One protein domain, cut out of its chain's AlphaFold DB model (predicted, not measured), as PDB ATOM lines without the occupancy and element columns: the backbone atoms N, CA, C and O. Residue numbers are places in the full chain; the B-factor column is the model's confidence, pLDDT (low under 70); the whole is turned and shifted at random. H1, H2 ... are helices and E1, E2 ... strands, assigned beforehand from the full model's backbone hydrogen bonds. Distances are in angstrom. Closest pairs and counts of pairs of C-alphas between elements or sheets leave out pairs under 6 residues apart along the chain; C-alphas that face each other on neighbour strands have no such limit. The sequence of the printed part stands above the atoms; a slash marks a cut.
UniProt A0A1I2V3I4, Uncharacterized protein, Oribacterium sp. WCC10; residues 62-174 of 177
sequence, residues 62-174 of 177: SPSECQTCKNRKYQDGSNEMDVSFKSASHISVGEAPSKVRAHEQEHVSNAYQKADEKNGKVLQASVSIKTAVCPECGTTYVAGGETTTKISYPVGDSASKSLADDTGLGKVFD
ATOM      1  N   SER A  62     186.404 189.525 158.879       81.62
ATOM      2  CA  SER A  62     187.172 188.667 159.770       81.62
ATOM      3  C   SER A  62     186.522 187.270 159.830       81.62
ATOM      4  O   SER A  62     185.330 187.120 159.533       81.62
ATOM      5  N   PRO A  63     187.265 186.208 160.184       80.06
ATOM      6  CA  PRO A  63     186.683 184.876 160.347       80.06
ATOM      7  C   PRO A  63     185.493 184.799 161.320       80.06
ATOM      8  O   PRO A  63     184.610 183.970 161.099       80.06
ATOM      9  N   SER A  64     185.444 185.632 162.366       78.94
ATOM     10  CA  SER A  64     184.366 185.641 163.366       78.94
ATOM     11  C   SER A  64     183.085 186.326 162.877       78.94
ATOM     12  O   SER A  64     181.988 185.905 163.249       78.94
ATOM     13  N   GLU A  65     183.200 187.329 162.005       82.81
ATOM     14  CA  GLU A  65     182.058 188.079 161.458       82.81
ATOM     15  C   GLU A  65     181.604 187.586 160.072       82.81
ATOM     16  O   GLU A  65     180.629 188.091 159.505       82.81
ATOM     17  N   CYS A  66     182.283 186.576 159.521       86.00
ATOM     18  CA  CYS A  66     182.033 186.062 158.180       86.00
ATOM     19  C   CYS A  66     180.650 185.410 158.035       86.00
ATOM     20  O   CYS A  66     180.364 184.356 158.616       86.00
ATOM     21  N   GLN A  67     179.807 185.998 157.182       85.31
ATOM     22  CA  GLN A  67     178.446 185.515 156.951       85.31
ATOM     23  C   GLN A  67     178.432 184.247 156.100       85.31
ATOM     24  O   GLN A  67     177.634 183.355 156.395       85.31
ATOM     25  N   THR A  68     179.338 184.110 155.121       84.62
ATOM     26  CA  THR A  68     179.517 182.837 154.398       84.62
ATOM     27  C   THR A  68     179.777 181.707 155.386       84.62
ATOM     28  O   THR A  68     179.046 180.724 155.395       84.62
ATOM     29  N   CYS A  69     180.796 181.829 156.242       84.38
ATOM     30  CA  CYS A  69     181.182 180.755 157.159       84.38
ATOM     31  C   CYS A  69     180.098 180.438 158.194       84.38
ATOM     32  O   CYS A  69     179.954 179.276 158.562       84.38
ATOM     33  N   LYS A  70     179.332 181.443 158.636       85.06
ATOM     34  CA  LYS A  70     178.261 181.286 159.629       85.06
ATOM     35  C   LYS A  70     176.991 180.635 159.077       85.06
ATOM     36  O   LYS A  70     176.271 179.981 159.823       85.06
ATOM     37  N   ASN A  71     176.681 180.842 157.799       86.31
ATOM     38  CA  ASN A  71     175.426 180.371 157.201       86.31
ATOM     39  C   ASN A  71     175.606 179.156 156.280       86.31
ATOM     40  O   ASN A  71     174.623 178.604 155.785       86.31
ATOM     41  N   ARG A  72     176.851 178.717 156.074       83.94
ATOM     42  CA  ARG A  72     177.213 177.567 155.244       83.94
ATOM     43  C   ARG A  72     176.538 176.281 155.728       83.94
ATOM     44  O   ARG A  72     176.560 175.973 156.921       83.94
ATOM     45  N   LYS A  73     175.978 175.497 154.804       89.12
ATOM     46  CA  LYS A  73     175.309 174.226 155.131       89.12
ATOM     47  C   LYS A  73     175.866 173.073 154.325       89.12
ATOM     48  O   LYS A  73     176.039 173.184 153.121       89.12
ATOM     49  N   TYR A  74     176.087 171.947 154.980       87.56
ATOM     50  CA  TYR A  74     176.433 170.695 154.330       87.56
ATOM     51  C   TYR A  74     175.177 169.873 154.068       87.56
ATOM     52  O   TYR A  74     174.304 169.799 154.940       87.56
ATOM     53  N   GLN A  75     175.094 169.261 152.892       88.00
ATOM     54  CA  GLN A  75     174.083 168.261 152.596       88.00
ATOM     55  C   GLN A  75     174.644 167.166 151.698       88.00
ATOM     56  O   GLN A  75     175.341 167.422 150.714       88.00
ATOM     57  N   ASP A  76     174.276 165.943 152.042       86.44
ATOM     58  CA  ASP A  76     174.508 164.783 151.214       86.44
ATOM     59  C   ASP A  76     173.559 164.756 150.015       86.44
ATOM     60  O   ASP A  76     172.342 164.901 150.150       86.44
ATOM     61  N   GLY A  77     174.143 164.583 148.834       83.88
ATOM     62  CA  GLY A  77     173.450 164.437 147.562       83.88
ATOM     63  C   GLY A  77     173.365 162.992 147.076       83.88
ATOM     64  O   GLY A  77     172.932 162.781 145.944       83.88
ATOM     65  N   SER A  78     173.796 162.006 147.870       80.69
ATOM     66  CA  SER A  78     173.666 160.594 147.509       80.69
ATOM     67  C   SER A  78     172.210 160.106 147.591       80.69
ATOM     68  O   SER A  78     171.350 160.706 148.242       80.69
ATOM     69  N   ASN A  79     171.935 158.951 146.983       83.38
ATOM     70  CA  ASN A  79     170.622 158.296 147.042       83.38
ATOM     71  C   ASN A  79     170.424 157.416 148.299       83.38
ATOM     72  O   ASN A  79     169.358 156.832 148.476       83.38
ATOM     73  N   GLU A  80     171.433 157.284 149.168       80.38
ATOM     74  CA  GLU A  80     171.416 156.361 150.315       80.38
ATOM     75  C   GLU A  80     170.691 156.947 151.526       80.38
ATOM     76  O   GLU A  80     171.271 157.738 152.249       80.38
ATOM     77  N   MET A  81     169.424 156.618 151.765       83.19
ATOM     78  CA  MET A  81     168.602 157.293 152.792       83.19
ATOM     79  C   MET A  81     169.071 157.111 154.244       83.19
ATOM     80  O   MET A  81     168.635 157.849 155.124       83.19
ATOM     81  N   ASP A  82     169.946 156.148 154.485       84.75
ATOM     82  CA  ASP A  82     170.516 155.771 155.771       84.75
ATOM     83  C   ASP A  82     171.881 156.427 156.033       84.75
ATOM     84  O   ASP A  82     172.670 155.896 156.806       84.75
ATOM     85  N   VAL A  83     172.173 157.576 155.414       86.31
ATOM     86  CA  VAL A  83     173.332 158.408 155.773       86.31
ATOM     87  C   VAL A  83     172.954 159.728 156.437       86.31
ATOM     88  O   VAL A  83     171.837 160.228 156.278       86.31
ATOM     89  N   SER A  84     173.875 160.310 157.207       85.25
ATOM     90  CA  SER A  84     173.668 161.628 157.815       85.25
ATOM     91  C   SER A  84     173.593 162.745 156.764       85.25
ATOM     92  O   SER A  84     173.849 162.554 155.581       85.25
ATOM     93  N   PHE A  85     173.189 163.945 157.187       88.44
ATOM     94  CA  PHE A  85     173.173 165.152 156.347       88.44
ATOM     95  C   PHE A  85     172.297 165.099 155.083       88.44
ATOM     96  O   PHE A  85     172.466 165.934 154.198       88.44
ATOM     97  N   LYS A  86     171.287 164.221 155.014       86.69
ATOM     98  CA  LYS A  86     170.281 164.259 153.931       86.69
ATOM     99  C   LYS A  86     169.575 165.597 153.775       86.69
ATOM    100  O   LYS A  86     169.215 165.985 152.666       86.69
ATOM    101  N   SER A  87     169.381 166.304 154.881       86.88
ATOM    102  CA  SER A  87     168.923 167.685 154.886       86.88
ATOM    103  C   SER A  87     170.086 168.638 155.158       86.88
ATOM    104  O   SER A  87     170.980 168.362 155.964       86.88
ATOM    105  N   ALA A  88     170.041 169.799 154.501       87.12
ATOM    106  CA  ALA A  88     171.017 170.867 154.674       87.12
ATOM    107  C   ALA A  88     171.148 171.289 156.140       87.12
ATOM    108  O   ALA A  88     170.244 171.905 156.711       87.12
ATOM    109  N   SER A  89     172.311 170.999 156.721       85.69
ATOM    110  CA  SER A  89     172.619 171.265 158.123       85.69
ATOM    111  C   SER A  89     173.855 172.142 158.244       85.69
ATOM    112  O   SER A  89     174.824 171.991 157.502       85.69
ATOM    113  N   HIS A  90     173.826 173.081 159.185       88.31
ATOM    114  CA  HIS A  90     174.973 173.946 159.430       88.31
ATOM    115  C   HIS A  90     176.111 173.153 160.084       88.31
ATOM    116  O   HIS A  90     175.911 172.471 161.093       88.31
ATOM    117  N   ILE A  91     177.314 173.291 159.529       84.19
ATOM    118  CA  ILE A  91     178.541 172.739 160.097       84.19
ATOM    119  C   ILE A  91     179.567 173.862 160.197       84.19
ATOM    120  O   ILE A  91     179.912 174.486 159.195       84.19
ATOM    121  N   SER A  92     180.078 174.093 161.406       85.38
ATOM    122  CA  SER A  92     181.125 175.089 161.613       85.38
ATOM    123  C   SER A  92     182.422 174.669 160.916       85.38
ATOM    124  O   SER A  92     182.753 173.485 160.841       85.38
ATOM    125  N   VAL A  93     183.194 175.643 160.429       84.88
ATOM    126  CA  VAL A  93     184.430 175.386 159.669       84.88
ATOM    127  C   VAL A  93     185.440 174.533 160.448       84.88
ATOM    128  O   VAL A  93     186.091 173.676 159.855       84.88
ATOM    129  N   GLY A  94     185.539 174.718 161.769       84.19
ATOM    130  CA  GLY A  94     186.433 173.928 162.622       84.19
ATOM    131  C   GLY A  94     185.980 172.477 162.818       84.19
ATOM    132  O   GLY A  94     186.813 171.588 162.960       84.19
ATOM    133  N   GLU A  95     184.671 172.215 162.784       85.50
ATOM    134  CA  GLU A  95     184.121 170.861 162.925       85.50
ATOM    135  C   GLU A  95     183.960 170.134 161.585       85.50
ATOM    136  O   GLU A  95     183.874 168.903 161.562       85.50
ATOM    137  N   ALA A  96     183.916 170.875 160.472       86.88
ATOM    138  CA  ALA A  96     183.666 170.341 159.137       86.88
ATOM    139  C   ALA A  96     184.590 169.177 158.738       86.88
ATOM    140  O   ALA A  96     184.061 168.176 158.257       86.88
ATOM    141  N   PRO A  97     185.918 169.212 158.981       87.19
ATOM    142  CA  PRO A  97     186.802 168.093 158.646       87.19
ATOM    143  C   PRO A  97     186.391 166.774 159.290       87.19
ATOM    144  O   PRO A  97     186.376 165.741 158.623       87.19
ATOM    145  N   SER A  98     186.030 166.808 160.571       88.50
ATOM    146  CA  SER A  98     185.653 165.608 161.312       88.50
ATOM    147  C   SER A  98     184.246 165.140 160.946       88.50
ATOM    148  O   SER A  98     184.058 163.951 160.706       88.50
ATOM    149  N   LYS A  99     183.274 166.062 160.840       90.12
ATOM    150  CA  LYS A  99     181.876 165.723 160.509       90.12
ATOM    151  C   LYS A  99     181.742 165.169 159.095       90.12
ATOM    152  O   LYS A  99     181.149 164.112 158.926       90.12
ATOM    153  N   VAL A 100     182.331 165.841 158.104       89.56
ATOM    154  CA  VAL A 100     182.289 165.393 156.703       89.56
ATOM    155  C   VAL A 100     182.990 164.051 156.568       89.56
ATOM    156  O   VAL A 100     182.433 163.131 155.994       89.56
ATOM    157  N   ARG A 101     184.172 163.874 157.167       90.69
ATOM    158  CA  ARG A 101     184.861 162.581 157.108       90.69
ATOM    159  C   ARG A 101     184.067 161.457 157.772       90.69
ATOM    160  O   ARG A 101     184.090 160.348 157.256       90.69
ATOM    161  N   ALA A 102     183.406 161.717 158.900       90.12
ATOM    162  CA  ALA A 102     182.549 160.722 159.542       90.12
ATOM    163  C   ALA A 102     181.377 160.333 158.641       90.12
ATOM    164  O   ALA A 102     181.142 159.147 158.443       90.12
ATOM    165  N   HIS A 103     180.735 161.322 158.029       90.88
ATOM    166  CA  HIS A 103     179.671 161.110 157.061       90.88
ATOM    167  C   HIS A 103     180.127 160.294 155.842       90.88
ATOM    168  O   HIS A 103     179.511 159.297 155.493       90.88
ATOM    169  N   GLU A 104     181.274 160.619 155.249       89.62
ATOM    170  CA  GLU A 104     181.816 159.834 154.133       89.62
ATOM    171  C   GLU A 104     182.094 158.367 154.510       89.62
ATOM    172  O   GLU A 104     181.999 157.452 153.696       89.62
ATOM    173  N   GLN A 105     182.385 158.100 155.780       89.56
ATOM    174  CA  GLN A 105     182.623 156.741 156.260       89.56
ATOM    175  C   GLN A 105     181.326 155.949 156.458       89.56
ATOM    176  O   GLN A 105     181.363 154.717 156.491       89.56
ATOM    177  N   GLU A 106     180.184 156.628 156.533       89.19
ATOM    178  CA  GLU A 106     178.866 156.001 156.492       89.19
ATOM    179  C   GLU A 106     178.615 155.390 155.110       89.19
ATOM    180  O   GLU A 106     178.305 154.203 155.025       89.19
ATOM    181  N   HIS A 107     178.899 156.133 154.034       89.62
ATOM    182  CA  HIS A 107     178.861 155.612 152.662       89.62
ATOM    183  C   HIS A 107     179.780 154.397 152.482       89.62
ATOM    184  O   HIS A 107     179.406 153.394 151.871       89.62
ATOM    185  N   VAL A 108     180.986 154.441 153.059       88.81
ATOM    186  CA  VAL A 108     181.902 153.291 153.035       88.81
ATOM    187  C   VAL A 108     181.288 152.080 153.739       88.81
ATOM    188  O   VAL A 108     181.301 150.982 153.181       88.81
ATOM    189  N   SER A 109     180.740 152.260 154.943       88.56
ATOM    190  CA  SER A 109     180.087 151.186 155.704       88.56
ATOM    191  C   SER A 109     178.934 150.554 154.921       88.56
ATOM    192  O   SER A 109     178.833 149.327 154.840       88.56
ATOM    193  N   ASN A 110     178.109 151.377 154.282       86.38
ATOM    194  CA  ASN A 110     176.983 150.911 153.483       86.38
ATOM    195  C   ASN A 110     177.439 150.131 152.251       86.38
ATOM    196  O   ASN A 110     176.866 149.092 151.932       86.38
ATOM    197  N   ALA A 111     178.519 150.558 151.595       85.25
ATOM    198  CA  ALA A 111     179.101 149.807 150.489       85.25
ATOM    199  C   ALA A 111     179.601 148.418 150.919       85.25
ATOM    200  O   ALA A 111     179.416 147.447 150.182       85.25
ATOM    201  N   TYR A 112     180.189 148.291 152.114       85.88
ATOM    202  CA  TYR A 112     180.558 146.983 152.667       85.88
ATOM    203  C   TYR A 112     179.335 146.109 152.958       85.88
ATOM    204  O   TYR A 112     179.353 144.931 152.603       85.88
ATOM    205  N   GLN A 113     178.267 146.670 153.533       87.56
ATOM    206  CA  GLN A 113     177.024 145.931 153.793       87.56
ATOM    207  C   GLN A 113     176.360 145.455 152.493       87.56
ATOM    208  O   GLN A 113     176.079 144.269 152.344       87.56
ATOM    209  N   LYS A 114     176.209 146.337 151.496       83.56
ATOM    210  CA  LYS A 114     175.648 145.991 150.175       83.56
ATOM    211  C   LYS A 114     176.463 144.923 149.449       83.56
ATOM    212  O   LYS A 114     175.901 144.114 148.707       83.56
ATOM    213  N   ALA A 115     177.788 144.946 149.617       83.81
ATOM    214  CA  ALA A 115     178.648 143.898 149.096       83.81
ATOM    215  C   ALA A 115     178.307 142.558 149.761       83.81
ATOM    216  O   ALA A 115     177.999 141.610 149.045       83.81
ATOM    217  N   ASP A 116     178.281 142.501 151.092       85.56
ATOM    218  CA  ASP A 116     178.017 141.276 151.857       85.56
ATOM    219  C   ASP A 116     176.639 140.664 151.538       85.56
ATOM    220  O   ASP A 116     176.547 139.487 151.186       85.56
ATOM    221  N   GLU A 117     175.582 141.485 151.506       84.50
ATOM    222  CA  GLU A 117     174.205 141.058 151.196       84.50
ATOM    223  C   GLU A 117     174.072 140.334 149.848       84.50
ATOM    224  O   GLU A 117     173.240 139.441 149.678       84.50
ATOM    225  N   LYS A 118     174.891 140.720 148.867       81.94
ATOM    226  CA  LYS A 118     174.861 140.170 147.505       81.94
ATOM    227  C   LYS A 118     176.037 139.235 147.229       81.94
ATOM    228  O   LYS A 118     176.348 138.978 146.066       81.94
ATOM    229  N   ASN A 119     176.695 138.730 148.278       84.56
ATOM    230  CA  ASN A 119     177.900 137.894 148.194       84.56
ATOM    231  C   ASN A 119     179.042 138.534 147.379       84.56
ATOM    232  O   ASN A 119     179.900 137.845 146.829       84.56
ATOM    233  N   GLY A 120     179.035 139.858 147.259       81.94
ATOM    234  CA  GLY A 120     180.062 140.651 146.611       81.94
ATOM    235  C   GLY A 120     181.241 140.953 147.530       81.94
ATOM    236  O   GLY A 120     181.192 140.817 148.747       81.94
ATOM    237  N   LYS A 121     182.332 141.410 146.923       84.88
ATOM    238  CA  LYS A 121     183.562 141.808 147.603       84.88
ATOM    239  C   LYS A 121     183.908 143.246 147.252       84.88
ATOM    240  O   LYS A 121     184.102 143.567 146.079       84.88
ATOM    241  N   VAL A 122     184.065 144.092 148.266       85.75
ATOM    242  CA  VAL A 122     184.616 145.441 148.090       85.75
ATOM    243  C   VAL A 122     186.081 145.324 147.661       85.75
ATOM    244  O   VAL A 122     186.912 144.761 148.371       85.75
ATOM    245  N   LEU A 123     186.393 145.827 146.470       86.31
ATOM    246  CA  LEU A 123     187.750 145.900 145.928       86.31
ATOM    247  C   LEU A 123     188.463 147.175 146.375       86.31
ATOM    248  O   LEU A 123     189.669 147.162 146.603       86.31
ATOM    249  N   GLN A 124     187.715 148.272 146.467       84.62
ATOM    250  CA  GLN A 124     188.215 149.577 146.870       84.62
ATOM    251  C   GLN A 124     187.099 150.342 147.574       84.62
ATOM    252  O   GLN A 124     185.963 150.345 147.110       84.62
ATOM    253  N   ALA A 125     187.451 151.029 148.653       87.31
ATOM    254  CA  ALA A 125     186.656 152.094 149.236       87.31
ATOM    255  C   ALA A 125     187.609 153.233 149.597       87.31
ATOM    256  O   ALA A 125     188.609 153.018 150.284       87.31
ATOM    257  N   SER A 126     187.348 154.427 149.080       86.94
ATOM    258  CA  SER A 126     188.194 155.596 149.301       86.94
ATOM    259  C   SER A 126     187.353 156.840 149.514       86.94
ATOM    260  O   SER A 126     186.436 157.102 148.743       86.94
ATOM    261  N   VAL A 127     187.730 157.618 150.524       89.00
ATOM    262  CA  VAL A 127     187.127 158.909 150.851       89.00
ATOM    263  C   VAL A 127     188.066 160.029 150.428       89.00
ATOM    264  O   VAL A 127     189.235 160.055 150.825       89.00
ATOM    265  N   SER A 128     187.539 160.981 149.668       89.38
ATOM    266  CA  SER A 128     188.212 162.205 149.255       89.38
ATOM    267  C   SER A 128     187.526 163.411 149.885       89.38
ATOM    268  O   SER A 128     186.328 163.612 149.720       89.38
ATOM    269  N   ILE A 129     188.281 164.235 150.612       90.06
ATOM    270  CA  ILE A 129     187.767 165.466 151.221       90.06
ATOM    271  C   ILE A 129     188.193 166.643 150.353       90.06
ATOM    272  O   ILE A 129     189.383 166.861 150.130       90.06
ATOM    273  N   LYS A 130     187.221 167.419 149.880       89.88
ATOM    274  CA  LYS A 130     187.452 168.608 149.058       89.88
ATOM    275  C   LYS A 130     187.487 169.828 149.964       89.88
ATOM    276  O   LYS A 130     186.568 170.052 150.746       89.88
ATOM    277  N   THR A 131     188.531 170.638 149.851       90.00
ATOM    278  CA  THR A 131     188.675 171.895 150.597       90.00
ATOM    279  C   THR A 131     188.620 173.089 149.659       90.00
ATOM    280  O   THR A 131     189.063 172.998 148.516       90.00
ATOM    281  N   ALA A 132     188.131 174.222 150.150       87.31
ATOM    282  CA  ALA A 132     188.155 175.488 149.430       87.31
ATOM    283  C   ALA A 132     188.448 176.650 150.387       87.31
ATOM    284  O   ALA A 132     188.503 176.484 151.605       87.31
ATOM    285  N   VAL A 133     188.676 177.834 149.822       88.38
ATOM    286  CA  VAL A 133     188.992 179.051 150.576       88.38
ATOM    287  C   VAL A 133     187.788 179.978 150.544       88.38
ATOM    288  O   VAL A 133     187.231 180.239 149.480       88.38
ATOM    289  N   CYS A 134     187.377 180.487 151.707       85.19
ATOM    290  CA  CYS A 134     186.272 181.435 151.789       85.19
ATOM    291  C   CYS A 134     186.659 182.740 151.078       85.19
ATOM    292  O   CYS A 134     187.709 183.308 151.401       85.19
ATOM    293  N   PRO A 135     185.851 183.238 150.127       84.62
ATOM    294  CA  PRO A 135     186.153 184.496 149.454       84.62
ATOM    295  C   PRO A 135     186.076 185.685 150.422       84.62
ATOM    296  O   PRO A 135     186.918 186.575 150.340       84.62
ATOM    297  N   GLU A 136     185.154 185.659 151.391       85.19
ATOM    298  CA  GLU A 136     184.964 186.750 152.352       85.19
ATOM    299  C   GLU A 136     186.134 186.892 153.334       85.19
ATOM    300  O   GLU A 136     186.787 187.933 153.355       85.19
ATOM    301  N   CYS A 137     186.420 185.851 154.124       85.12
ATOM    302  CA  CYS A 137     187.373 185.930 155.241       85.12
ATOM    303  C   CYS A 137     188.701 185.203 154.996       85.12
ATOM    304  O   CYS A 137     189.653 185.348 155.760       85.12
ATOM    305  N   GLY A 138     188.798 184.408 153.925       84.06
ATOM    306  CA  GLY A 138     190.012 183.662 153.589       84.06
ATOM    307  C   GLY A 138     190.272 182.410 154.407       84.06
ATOM    308  O   GLY A 138     191.302 181.768 154.206       84.06
ATOM    309  N   THR A 139     189.356 182.031 155.293       85.56
ATOM    310  CA  THR A 139     189.454 180.770 156.027       85.56
ATOM    311  C   THR A 139     189.358 179.596 155.057       85.56
ATOM    312  O   THR A 139     188.465 179.549 154.207       85.56
ATOM    313  N   THR A 140     190.283 178.642 155.177       88.12
ATOM    314  CA  THR A 140     190.190 177.363 154.463       88.12
ATOM    315  C   THR A 140     189.156 176.491 155.157       88.12
ATOM    316  O   THR A 140     189.187 176.344 156.376       88.12
ATOM    317  N   TYR A 141     188.237 175.920 154.392       86.25
ATOM    318  CA  TYR A 141     187.136 175.113 154.902       86.25
ATOM    319  C   TYR A 141     186.947 173.855 154.044       86.25
ATOM    320  O   TYR A 141     187.476 173.748 152.935       86.25
ATOM    321  N   VAL A 142     186.172 172.895 154.549       89.38
ATOM    322  CA  VAL A 142     185.788 171.691 153.795       89.38
ATOM    323  C   VAL A 142     184.577 171.999 152.927       89.38
ATOM    324  O   VAL A 142     183.535 172.357 153.460       89.38
ATOM    325  N   ALA A 143     184.734 171.885 151.609       85.38
ATOM    326  CA  ALA A 143     183.733 172.172 150.581       85.38
ATOM    327  C   ALA A 143     182.862 170.963 150.212       85.38
ATOM    328  O   ALA A 143     181.817 171.120 149.580       85.38
ATOM    329  N   GLY A 144     183.287 169.760 150.583       87.50
ATOM    330  CA  GLY A 144     182.564 168.538 150.275       87.50
ATOM    331  C   GLY A 144     183.360 167.295 150.633       87.50
ATOM    332  O   GLY A 144     184.570 167.367 150.874       87.50
ATOM    333  N   GLY A 145     182.673 166.166 150.623       88.00
ATOM    334  CA  GLY A 145     183.264 164.841 150.649       88.00
ATOM    335  C   GLY A 145     182.817 164.061 149.419       88.00
ATOM    336  O   GLY A 145     181.778 164.339 148.821       88.00
ATOM    337  N   GLU A 146     183.665 163.151 148.969       88.38
ATOM    338  CA  GLU A 146     183.305 162.184 147.949       88.38
ATOM    339  C   GLU A 146     183.826 160.818 148.357       88.38
ATOM    340  O   GLU A 146     185.032 160.622 148.543       88.38
ATOM    341  N   THR A 147     182.907 159.873 148.460       88.50
ATOM    342  CA  THR A 147     183.217 158.476 148.699       88.50
ATOM    343  C   THR A 147     183.099 157.720 147.394       88.50
ATOM    344  O   THR A 147     182.045 157.705 146.770       88.50
ATOM    345  N   THR A 148     184.182 157.067 146.986       86.62
ATOM    346  CA  THR A 148     184.205 156.181 145.822       86.62
ATOM    347  C   THR A 148     184.410 154.756 146.293       86.62
ATOM    348  O   THR A 148     185.401 154.448 146.966       86.62
ATOM    349  N   THR A 149     183.493 153.874 145.913       83.75
ATOM    350  CA  THR A 149     183.574 152.451 146.233       83.75
ATOM    351  C   THR A 149     183.488 151.618 144.970       83.75
ATOM    352  O   THR A 149     182.878 152.014 143.983       83.75
ATOM    353  N   LYS A 150     184.151 150.465 144.995       84.12
ATOM    354  CA  LYS A 150     184.214 149.531 143.880       84.12
ATOM    355  C   LYS A 150     183.931 148.137 144.401       84.12
ATOM    356  O   LYS A 150     184.753 147.578 145.127       84.12
ATOM    357  N   ILE A 151     182.795 147.567 144.017       82.50
ATOM    358  CA  ILE A 151     182.345 146.255 144.495       82.50
ATOM    359  C   ILE A 151     182.362 145.259 143.339       82.50
ATOM    360  O   ILE A 151     181.925 145.572 142.238       82.50
ATOM    361  N   SER A 152     182.875 144.055 143.579       82.12
ATOM    362  CA  SER A 152     182.840 142.938 142.635       82.12
ATOM    363  C   SER A 152     181.838 141.899 143.102       82.12
ATOM    364  O   SER A 152     182.036 141.314 144.163       82.12
ATOM    365  N   TYR A 153     180.825 141.600 142.296       80.00
ATOM    366  CA  TYR A 153     179.888 140.511 142.580       80.00
ATOM    367  C   TYR A 153     180.306 139.210 141.879       80.00
ATOM    368  O   TYR A 153     180.887 139.266 140.786       80.00
ATOM    369  N   PRO A 154     180.061 138.037 142.491       73.31
ATOM    370  CA  PRO A 154     180.232 136.755 141.827       73.31
ATOM    371  C   PRO A 154     179.239 136.673 140.666       73.31
ATOM    372  O   PRO A 154     178.055 136.967 140.809       73.31
ATOM    373  N   VAL A 155     179.745 136.311 139.492       63.25
ATOM    374  CA  VAL A 155     178.931 136.169 138.286       63.25
ATOM    375  C   VAL A 155     178.259 134.801 138.357       63.25
ATOM    376  O   VAL A 155     178.958 133.790 138.391       63.25
ATOM    377  N   GLY A 156     176.927 134.756 138.401       58.03
ATOM    378  CA  GLY A 156     176.201 133.534 138.046       58.03
ATOM    379  C   GLY A 156     176.452 133.200 136.572       58.03
ATOM    380  O   GLY A 156     176.713 134.111 135.781       58.03
ATOM    381  N   ASP A 157     176.424 131.909 136.218       51.38
ATOM    382  CA  ASP A 157     176.660 131.426 134.853       51.38
ATOM    383  C   ASP A 157     175.884 132.281 133.843       51.38
ATOM    384  O   ASP A 157     174.658 132.328 133.872       51.38
ATOM    385  N   SER A 158     176.623 132.955 132.962       45.66
ATOM    386  CA  SER A 158     176.218 134.037 132.048       45.66
ATOM    387  C   SER A 158     176.239 135.480 132.599       45.66
ATOM    388  O   SER A 158     175.239 136.113 132.907       45.66
ATOM    389  N   ALA A 159     177.451 136.033 132.478       43.94
ATOM    390  CA  ALA A 159     177.757 137.365 131.954       43.94
ATOM    391  C   ALA A 159     177.859 138.567 132.918       43.94
ATOM    392  O   ALA A 159     176.911 139.061 133.516       43.94
ATOM    393  N   SER A 160     179.063 139.142 132.846       42.69
ATOM    394  CA  SER A 160     179.503 140.485 133.228       42.69
ATOM    395  C   SER A 160     179.668 140.779 134.721       42.69
ATOM    396  O   SER A 160     178.736 140.945 135.495       42.69
ATOM    397  N   LYS A 161     180.946 140.909 135.083       47.91
ATOM    398  CA  LYS A 161     181.495 141.557 136.272       47.91
ATOM    399  C   LYS A 161     180.851 142.941 136.448       47.91
ATOM    400  O   LYS A 161     181.348 143.920 135.896       47.91
ATOM    401  N   SER A 162     179.736 143.021 137.168       45.97
ATOM    402  CA  SER A 162     179.095 144.290 137.499       45.97
ATOM    403  C   SER A 162     179.902 144.956 138.609       45.97
ATOM    404  O   SER A 162     179.863 144.563 139.771       45.97
ATOM    405  N   LEU A 163     180.705 145.944 138.226       52.53
ATOM    406  CA  LEU A 163     181.228 146.925 139.164       52.53
ATOM    407  C   LEU A 163     180.088 147.912 139.404       52.53
ATOM    408  O   LEU A 163     179.744 148.677 138.509       52.53
ATOM    409  N   ALA A 164     179.432 147.819 140.559       55.47
ATOM    410  CA  ALA A 164     178.566 148.898 141.009       55.47
ATOM    411  C   ALA A 164     179.473 149.932 141.677       55.47
ATOM    412  O   ALA A 164     180.065 149.637 142.719       55.47
ATOM    413  N   ASP A 165     179.618 151.090 141.042       55.53
ATOM    414  CA  ASP A 165     180.280 152.238 141.645       55.53
ATOM    415  C   ASP A 165     179.209 153.000 142.441       55.53
ATOM    416  O   ASP A 165     178.282 153.564 141.857       55.53
ATOM    417  N   ASP A 166     179.288 152.954 143.773       60.59
ATOM    418  CA  ASP A 166     178.439 153.764 144.651       60.59
ATOM    419  C   ASP A 166     179.221 155.015 145.045       60.59
ATOM    420  O   ASP A 166     180.322 154.919 145.609       60.59
ATOM    421  N   THR A 167     178.683 156.179 144.676       61.53
ATOM    422  CA  THR A 167     179.294 157.480 144.947       61.53
ATOM    423  C   THR A 167     178.489 158.218 146.007       61.53
ATOM    424  O   THR A 167     177.429 158.777 145.708       61.53
ATOM    425  N   GLY A 168     179.017 158.259 147.232       66.56
ATOM    426  CA  GLY A 168     178.574 159.207 148.253       66.56
ATOM    427  C   GLY A 168     179.036 160.601 147.843       66.56
ATOM    428  O   GLY A 168     180.235 160.817 147.671       66.56
ATOM    429  N   LEU A 169     178.105 161.517 147.577       65.44
ATOM    430  CA  LEU A 169     178.414 162.862 147.090       65.44
ATOM    431  C   LEU A 169     177.853 163.890 148.056       65.44
ATOM    432  O   LEU A 169     176.771 164.437 147.838       65.44
ATOM    433  N   GLY A 170     178.634 164.223 149.075       60.75
ATOM    434  CA  GLY A 170     178.304 165.313 149.966       60.75
ATOM    435  C   GLY A 170     178.813 166.658 149.464       60.75
ATOM    436  O   GLY A 170     179.989 166.838 149.124       60.75
ATOM    437  N   LYS A 171     177.914 167.641 149.402       68.00
ATOM    438  CA  LYS A 171     178.224 168.989 148.922       68.00
ATOM    439  C   LYS A 171     177.911 170.020 149.983       68.00
ATOM    440  O   LYS A 171     176.928 169.935 150.716       68.00
ATOM    441  N   VAL A 172     178.751 171.043 150.035       65.12
ATOM    442  CA  VAL A 172     178.440 172.231 150.810       65.12
ATOM    443  C   VAL A 172     177.691 173.229 149.939       65.12
ATOM    444  O   VAL A 172     178.136 173.572 148.846       65.12
ATOM    445  N   PHE A 173     176.562 173.698 150.451       62.91
ATOM    446  CA  PHE A 173     175.753 174.751 149.870       62.91
ATOM    447  C   PHE A 173     176.112 176.074 150.531       62.91
ATOM    448  O   PHE A 173     176.011 176.243 151.754       62.91
ATOM    449  N   ASP A 174     176.519 177.016 149.691       55.38
ATOM    450  CA  ASP A 174     176.782 178.383 150.102       55.38
ATOM    451  C   ASP A 174     175.470 179.125 149.957       55.38
ATOM    452  O   ASP A 174     174.882 179.155 148.880       55.38
TER     453      ASP A 174
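AT A GLANCE: This is residues 62 to 174 of the 177 residues of an uncharacterized protein of Oribacterium sp. WCC10 (UniProt A0A1I2V3I4). A long, twisted antiparallel sheet has one long helix, H2, packed along one face, two layers in a rod. The 113 printed residues hold H1, E1, H2, E2, E3 and E4, in that order; the sheet runs E1, E4, E3, E2. The class is mixed, the whole loose, radius of gyration of the C-alphas 17.0 A, spans 63 by 21 by 18 A.

HOW THE PARTS SIT: H1, residues 67 to 71, is not on the sheet. At edge strand E1, residues 73 to 76, find N 75 and O 171 of E4, residues 163 to 173, 2.9 A apart. H2, residues 96 to 117, touches E3, residues 140 to 152, closest at C-alphas 104 and 147, 5.8 A. E2, residues 121 to 133, E3 and E4 form a meander, antiparallel neighbours in succession: N 126 and O 148, 2.9 A; N 147 and O 168, 2.9 A. O i to N i+4 pairs are within hydrogen-bond range throughout H1, and 17 of 18 in H2.

IN THESE COORDINATES: Find C-alpha 67 at (178.446, 185.515, 156.951), where H1 begins. H2 spans 31.8 A, E2 37.8 A, E3 37.1 A; E4, 30.3 A, ends at C-alpha 173, (175.753, 174.751, 149.870).

THE WHOLE: C-alphas 62 and 157 are farthest apart, 63.3 A. The printed part has no cut; E1 to H2 is a long link. Residues 155 to 174 have pLDDT under 70.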